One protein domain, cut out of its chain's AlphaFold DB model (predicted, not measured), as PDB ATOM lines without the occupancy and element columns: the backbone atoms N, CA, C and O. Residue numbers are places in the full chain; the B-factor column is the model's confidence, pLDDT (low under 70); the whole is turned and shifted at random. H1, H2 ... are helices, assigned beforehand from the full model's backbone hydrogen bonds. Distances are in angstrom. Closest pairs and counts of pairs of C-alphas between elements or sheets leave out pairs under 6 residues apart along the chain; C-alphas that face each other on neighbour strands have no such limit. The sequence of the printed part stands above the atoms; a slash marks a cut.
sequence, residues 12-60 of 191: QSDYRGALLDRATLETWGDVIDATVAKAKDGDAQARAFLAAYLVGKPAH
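This is residues 12 to 60 of the 191 residues of an uncharacterized protein of Rhodanobacteraceae bacterium (UniProt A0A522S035). What shape do the three helices make? They make a loose, open frame: H2 is the long crossbar, H1 leads away from one end of it without touching another helix, and H3 folds back from its other end, packing on that end alone. Residues 12 to 31, H1 and the first part of H2, stick out. What is it built of? The printed part has 49 residues with three named helices, H1, H2, H3 along the chain, and no named strand; the class is all helix. The whole is loose, with a radius of gyration of the C-alphas of 13.8 A, and flat, spanning 38 by 29 by 13 A.

What does the longest helix touch? H2, residues 25 to 40, touches H3, residues 44 to 54, with its residues 35 to 39 alone. The closest C-alphas are those of Ala 39 and Ala 46, 4.9 A apart. How do these two stand? They run opposite ways at a steep tilt of 49 degrees. Where is H1? H1, residues 12 to 22, is apart from both H2 and H3. Are the helix backbones complete? In H1, H2 and H3 every O i to N i+4 pair is within hydrogen-bond range.

Where does H2 run? It measures 22.4 A from C-alpha 25 at (-14.702, 26.189, -24.620) to C-alpha 40 at (-8.246, 11.333, -40.084). How long are the others? H1 measures 15.5 A from its first C-alpha, at (-29.428, 21.737, -11.146). H3 measures 15.4 A and ends with C-alpha 54 at (-22.596, 17.071, -36.592).

How large is it? The two C-alphas farthest apart, of Asp 14 and Gly 42, are 39.0 A apart. Are there cuts or long links? The printed part has no cut, and both links are tight. Where is confidence low? Residues 59 to 60 are under 70; the mean pLDDT of the printed part is 89.2.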
ATOM      1  N   GLN A  12     -29.661  22.010  -9.727       76.44
ATOM      2  CA  GLN A  12     -29.428  21.737 -11.146       76.44
ATOM      3  C   GLN A  12     -28.622  22.856 -11.822       76.44
ATOM      4  O   GLN A  12     -27.741  22.565 -12.631       76.44
ATOM      5  N   SER A  13     -28.918  24.119 -11.504       81.31
ATOM      6  CA  SER A  13     -28.145  25.260 -12.000       81.31
ATOM      7  C   SER A  13     -26.716  25.251 -11.463       81.31
ATOM      8  O   SER A  13     -25.795  25.446 -12.245       81.31
ATOM      9  N   ASP A  14     -26.521  24.936 -10.182       83.69
ATOM     10  CA  ASP A  14     -25.201  24.859  -9.544       83.69
ATOM     11  C   ASP A  14     -24.366  23.716 -10.144       83.69
ATOM     12  O   ASP A  14     -23.192  23.892 -10.462       83.69
ATOM     13  N   TYR A  15     -24.990  22.556 -10.385       81.81
ATOM     14  CA  TYR A  15     -24.347  21.436 -11.075       81.81
ATOM     15  C   TYR A  15     -23.954  21.798 -12.511       81.81
ATOM     16  O   TYR A  15     -22.844  21.488 -12.941       81.81
ATOM     17  N   ARG A  16     -24.841  22.468 -13.261       83.12
ATOM     18  CA  ARG A  16     -24.530  22.917 -14.626       83.12
ATOM     19  C   ARG A  16     -23.438  23.982 -14.647       83.12
ATOM     20  O   ARG A  16     -22.583  23.904 -15.518       83.12
ATOM     21  N   GLY A  17     -23.442  24.915 -13.697       83.56
ATOM     22  CA  GLY A  17     -22.381  25.910 -13.532       83.56
ATOM     23  C   GLY A  17     -21.029  25.241 -13.310       83.56
ATOM     24  O   GLY A  17     -20.129  25.410 -14.118       83.56
ATOM     25  N   ALA A  18     -20.935  24.350 -12.318       86.06
ATOM     26  CA  ALA A  18     -19.702  23.614 -12.032       86.06
ATOM     27  C   ALA A  18     -19.217  22.739 -13.206       86.06
ATOM     28  O   ALA A  18     -18.013  22.544 -13.383       86.06
ATOM     29  N   LEU A  19     -20.139  22.189 -14.007       81.88
ATOM     30  CA  LEU A  19     -19.794  21.425 -15.205       81.88
ATOM     31  C   LEU A  19     -19.200  22.328 -16.296       81.88
ATOM     32  O   LEU A  19     -18.188  21.968 -16.893       81.88
ATOM     33  N   LEU A  20     -19.815  23.488 -16.539       83.00
ATOM     34  CA  LEU A  20     -19.373  24.458 -17.545       83.00
ATOM     35  C   LEU A  20     -18.070  25.160 -17.140       83.00
ATOM     36  O   LEU A  20     -17.223  25.390 -17.995       83.00
ATOM     37  N   ASP A  21     -17.861  25.409 -15.846       86.31
ATOM     38  CA  ASP A  21     -16.601  25.953 -15.323       86.31
ATOM     39  C   ASP A  21     -15.428  24.990 -15.547       86.31
ATOM     40  O   ASP A  21     -14.284  25.404 -15.728       86.31
ATOM     41  N   ARG A  22     -15.705  23.682 -15.532       86.38
ATOM     42  CA  ARG A  22     -14.687  22.644 -15.713       86.38
ATOM     43  C   ARG A  22     -14.461  22.269 -17.175       86.38
ATOM     44  O   ARG A  22     -13.351  21.883 -17.528       86.38
ATOM     45  N   ALA A  23     -15.499  22.337 -18.002       85.56
ATOM     46  CA  ALA A  23     -15.430  22.100 -19.438       85.56
ATOM     47  C   ALA A  23     -15.464  23.443 -20.172       85.56
ATOM     48  O   ALA A  23     -16.499  23.858 -20.694       85.56
ATOM     49  N   THR A  24     -14.318  24.126 -20.189       90.75
ATOM     50  CA  THR A  24     -14.183  25.394 -20.909       90.75
ATOM     51  C   THR A  24     -14.306  25.177 -22.417       90.75
ATOM     52  O   THR A  24     -14.074  24.077 -22.926       90.75
ATOM     53  N   LEU A  25     -14.640  26.240 -23.155       90.25
ATOM     54  CA  LEU A  25     -14.702  26.189 -24.620       90.25
ATOM     55  C   LEU A  25     -13.355  25.805 -25.245       90.25
ATOM     56  O   LEU A  25     -13.336  25.086 -26.237       90.25
ATOM     57  N   GLU A  26     -12.245  26.232 -24.645       91.06
ATOM     58  CA  GLU A  26     -10.893  25.851 -25.071       91.06
ATOM     59  C   GLU A  26     -10.656  24.352 -24.876       91.06
ATOM     60  O   GLU A  26     -10.290  23.661 -25.820       91.06
ATOM     61  N   THR A  27     -10.987  23.819 -23.692       92.56
ATOM     62  CA  THR A  27     -10.886  22.373 -23.425       92.56
ATOM     63  C   THR A  27     -11.781  21.573 -24.373       92.56
ATOM     64  O   THR A  27     -11.430  20.472 -24.795       92.56
ATOM     65  N   TRP A  28     -12.949  22.111 -24.730       92.62
ATOM     66  CA  TRP A  28     -13.819  21.492 -25.721       92.62
ATOM     67  C   TRP A  28     -13.208  21.510 -27.129       92.62
ATOM     68  O   TRP A  28     -13.276  20.498 -27.826       92.62
ATOM     69  N   GLY A  29     -12.570  22.615 -27.523       92.62
ATOM     70  CA  GLY A  29     -11.807  22.722 -28.769       92.62
ATOM     71  C   GLY A  29     -10.728  21.646 -28.873       92.62
ATOM     72  O   GLY A  29     -10.719  20.892 -29.843       92.62
ATOM     73  N   ASP A  30      -9.924  21.476 -27.821       95.62
ATOM     74  CA  ASP A  30      -8.871  20.453 -27.765       95.62
ATOM     75  C   ASP A  30      -9.424  19.028 -27.947       95.62
ATOM     76  O   ASP A  30      -8.831  18.189 -28.632       95.62
ATOM     77  N   VAL A  31     -10.591  18.738 -27.359       94.75
ATOM     78  CA  VAL A  31     -11.271  17.443 -27.521       94.75
ATOM     79  C   VAL A  31     -11.701  17.230 -28.972       94.75
ATOM     80  O   VAL A  31     -11.516  16.131 -29.507       94.75
ATOM     81  N   ILE A  32     -12.262  18.251 -29.622       95.69
ATOM     82  CA  ILE A  32     -12.674  18.165 -31.027       95.69
ATOM     83  C   ILE A  32     -11.457  17.996 -31.938       95.69
ATOM     84  O   ILE A  32     -11.469  17.094 -32.774       95.69
ATOM     85  N   ASP A  33     -10.388  18.762 -31.735       96.94
ATOM     86  CA  ASP A  33      -9.172  18.681 -32.549       96.94
ATOM     87  C   ASP A  33      -8.499  17.309 -32.437       96.94
ATOM     88  O   ASP A  33      -8.172  16.681 -33.450       96.94
ATOM     89  N   ALA A  34      -8.383  16.774 -31.217       96.44
ATOM     90  CA  ALA A  34      -7.881  15.420 -30.993       96.44
ATOM     91  C   ALA A  34      -8.769  14.360 -31.663       96.44
ATOM     92  O   ALA A  34      -8.274  13.370 -32.211       96.44
ATOM     93  N   THR A  35     -10.086  14.560 -31.647       96.62
ATOM     94  CA  THR A  35     -11.038  13.648 -32.287       96.62
ATOM     95  C   THR A  35     -10.934  13.711 -33.810       96.62
ATOM     96  O   THR A  35     -10.938  12.670 -34.465       96.62
ATOM     97  N   VAL A  36     -10.775  14.902 -34.391       97.12
ATOM     98  CA  VAL A  36     -10.558  15.088 -35.832       97.12
ATOM     99  C   VAL A  36      -9.244  14.446 -36.267       97.12
ATOM    100  O   VAL A  36      -9.218  13.766 -37.294       97.12
ATOM    101  N   ALA A  37      -8.171  14.602 -35.489       97.62
ATOM    102  CA  ALA A  37      -6.894  13.949 -35.764       97.62
ATOM    103  C   ALA A  37      -7.042  12.417 -35.803       97.62
ATOM    104  O   ALA A  37      -6.654  11.790 -36.786       97.62
ATOM    105  N   LYS A  38      -7.696  11.822 -34.796       95.25
ATOM    106  CA  LYS A  38      -7.978  10.374 -34.761       95.25
ATOM    107  C   LYS A  38      -8.881   9.913 -35.902       95.25
ATOM    108  O   LYS A  38      -8.652   8.864 -36.494       95.25
ATOM    109  N   ALA A  39      -9.899  10.698 -36.244       96.19
ATOM    110  CA  ALA A  39     -10.797  10.376 -37.346       96.19
ATOM    111  C   ALA A  39     -10.062  10.357 -38.695       96.19
ATOM    112  O   ALA A  39     -10.330   9.483 -39.521       96.19
ATOM    113  N   LYS A  40      -9.120  11.288 -38.901       95.75
ATOM    114  CA  LYS A  40      -8.246  11.333 -40.084       95.75
ATOM    115  C   LYS A  40      -7.270  10.158 -40.135       95.75
ATOM    116  O   LYS A  40      -7.020   9.652 -41.221       95.75
ATOM    117  N   ASP A  41      -6.790   9.695 -38.982       95.75
ATOM    118  CA  ASP A  41      -5.952   8.491 -38.854       95.75
ATOM    119  C   ASP A  41      -6.732   7.180 -39.094       95.75
ATOM    120  O   ASP A  41      -6.168   6.095 -39.189       95.75
ATOM    121  N   GLY A  42      -8.057   7.268 -39.240       94.38
ATOM    122  CA  GLY A  42      -8.911   6.133 -39.566       94.38
ATOM    123  C   GLY A  42      -9.617   5.504 -38.365       94.38
ATOM    124  O   GLY A  42     -10.275   4.475 -38.535       94.38
ATOM    125  N   ASP A  43      -9.595   6.124 -37.186       96.00
ATOM    126  CA  ASP A  43     -10.361   5.653 -36.029       96.00
ATOM    127  C   ASP A  43     -11.876   5.669 -36.336       96.00
ATOM    128  O   ASP A  43     -12.474   6.700 -36.672       96.00
ATOM    129  N   ALA A  44     -12.507   4.494 -36.266       93.25
ATOM    130  CA  ALA A  44     -13.927   4.324 -36.561       93.25
ATOM    131  C   ALA A  44     -14.831   4.951 -35.486       93.25
ATOM    132  O   ALA A  44     -15.895   5.479 -35.812       93.25
ATOM    133  N   GLN A  45     -14.411   4.934 -34.218       93.88
ATOM    134  CA  GLN A  45     -15.166   5.526 -33.115       93.88
ATOM    135  C   GLN A  45     -15.131   7.052 -33.180       93.88
ATOM    136  O   GLN A  45     -16.165   7.686 -32.990       93.88
ATOM    137  N   ALA A  46     -13.983   7.642 -33.515       94.94
ATOM    138  CA  ALA A  46     -13.856   9.084 -33.710       94.94
ATOM    139  C   ALA A  46     -14.728   9.572 -34.879       94.94
ATOM    140  O   ALA A  46     -15.441  10.568 -34.755       94.94
ATOM    141  N   ARG A  47     -14.748   8.828 -35.995       92.62
ATOM    142  CA  ARG A  47     -15.635   9.117 -37.135       92.62
ATOM    143  C   ARG A  47     -17.112   8.996 -36.766       92.62
ATOM    144  O   ARG A  47     -17.889   9.890 -37.094       92.62
ATOM    145  N   ALA A  48     -17.496   7.940 -36.049       92.06
ATOM    146  CA  ALA A  48     -18.870   7.756 -35.582       92.06
ATOM    147  C   ALA A  48     -19.301   8.858 -34.599       92.06
ATOM    148  O   ALA A  48     -20.419   9.364 -34.693       92.06
ATOM    149  N   PHE A  49     -18.413   9.266 -33.690       93.69
ATOM    150  CA  PHE A  49     -18.649  10.379 -32.775       93.69
ATOM    151  C   PHE A  49     -18.875  11.690 -33.534       93.69
ATOM    152  O   PHE A  49     -19.872  12.361 -33.283       93.69
ATOM    153  N   LEU A  50     -18.003  12.035 -34.489       93.75
ATOM    154  CA  LEU A  50     -18.134  13.264 -35.277       93.75
ATOM    155  C   LEU A  50     -19.399  13.260 -36.140       93.75
ATOM    156  O   LEU A  50     -20.103  14.265 -36.189       93.75
ATOM    157  N   ALA A  51     -19.728  12.128 -36.768       91.62
ATOM    158  CA  ALA A  51     -20.967  11.979 -37.526       91.62
ATOM    159  C   ALA A  51     -22.194  12.209 -36.631       91.62
ATOM    160  O   ALA A  51     -23.075  12.990 -36.981       91.62
ATOM    161  N   ALA A  52     -22.216  11.602 -35.441       90.94
ATOM    162  CA  ALA A  52     -23.299  11.789 -34.483       90.94
ATOM    163  C   ALA A  52     -23.366  13.219 -33.923       90.94
ATOM    164  O   ALA A  52     -24.461  13.708 -33.659       90.94
ATOM    165  N   TYR A  53     -22.223  13.882 -33.731       90.69
ATOM    166  CA  TYR A  53     -22.157  15.248 -33.211       90.69
ATOM    167  C   TYR A  53     -22.624  16.290 -34.241       90.69
ATOM    168  O   TYR A  53     -23.313  17.235 -33.873       90.69
ATOM    169  N   LEU A  54     -22.285  16.111 -35.523       90.19
ATOM    170  CA  LEU A  54     -22.596  17.071 -36.592       90.19
ATOM    171  C   LEU A  54     -23.949  16.822 -37.264       90.19
ATOM    172  O   LEU A  54     -24.696  17.760 -37.520       90.19
ATOM    173  N   VAL A  55     -24.249  15.563 -37.585       89.25
ATOM    174  CA  VAL A  55     -25.449  15.173 -38.348       89.25
ATOM    175  C   VAL A  55     -26.582  14.741 -37.411       89.25
ATOM    176  O   VAL A  55     -27.747  14.716 -37.800       89.25
ATOM    177  N   GLY A  56     -26.259  14.440 -36.151       83.38
ATOM    178  CA  GLY A  56     -27.170  13.789 -35.220       83.38
ATOM    179  C   GLY A  56     -27.148  12.270 -35.381       83.38
ATOM    180  O   GLY A  56     -26.679  11.720 -36.379       83.38
ATOM    181  N   LYS A  57     -27.652  11.555 -34.370       77.81
ATOM    182  CA  LYS A  57     -27.868  10.110 -34.494       77.81
ATOM    183  C   LYS A  57     -29.115   9.871 -35.347       77.81
ATOM    184  O   LYS A  57     -30.147  10.471 -35.037       77.81
ATOM    185  N   PRO A  58     -29.058   9.005 -36.374       71.75
ATOM    186  CA  PRO A  58     -30.258   8.637 -37.107       71.75
ATOM    187  C   PRO A  58     -31.268   8.044 -36.117       71.75
ATOM    188  O   PRO A  58     -30.962   7.106 -35.385       71.75
ATOM    189  N   ALA A  59     -32.457   8.647 -36.046       69.44
ATOM    190  CA  ALA A  59     -33.513   8.232 -35.120       69.44
ATOM    191  C   ALA A  59     -34.159   6.893 -35.518       69.44
ATOM    192  O   ALA A  59     -34.853   6.271 -34.717       69.44
ATOM    193  N   HIS A  60     -33.930   6.459 -36.756       68.38
ATOM    194  CA  HIS A  60     -34.452   5.226 -37.317       68.38
ATOM    195  C   HIS A  60     -33.326   4.478 -38.018       68.38
ATOM    196  O   HIS A  60     -32.496   5.103 -38.684       68.38
TER     197      HIS A  60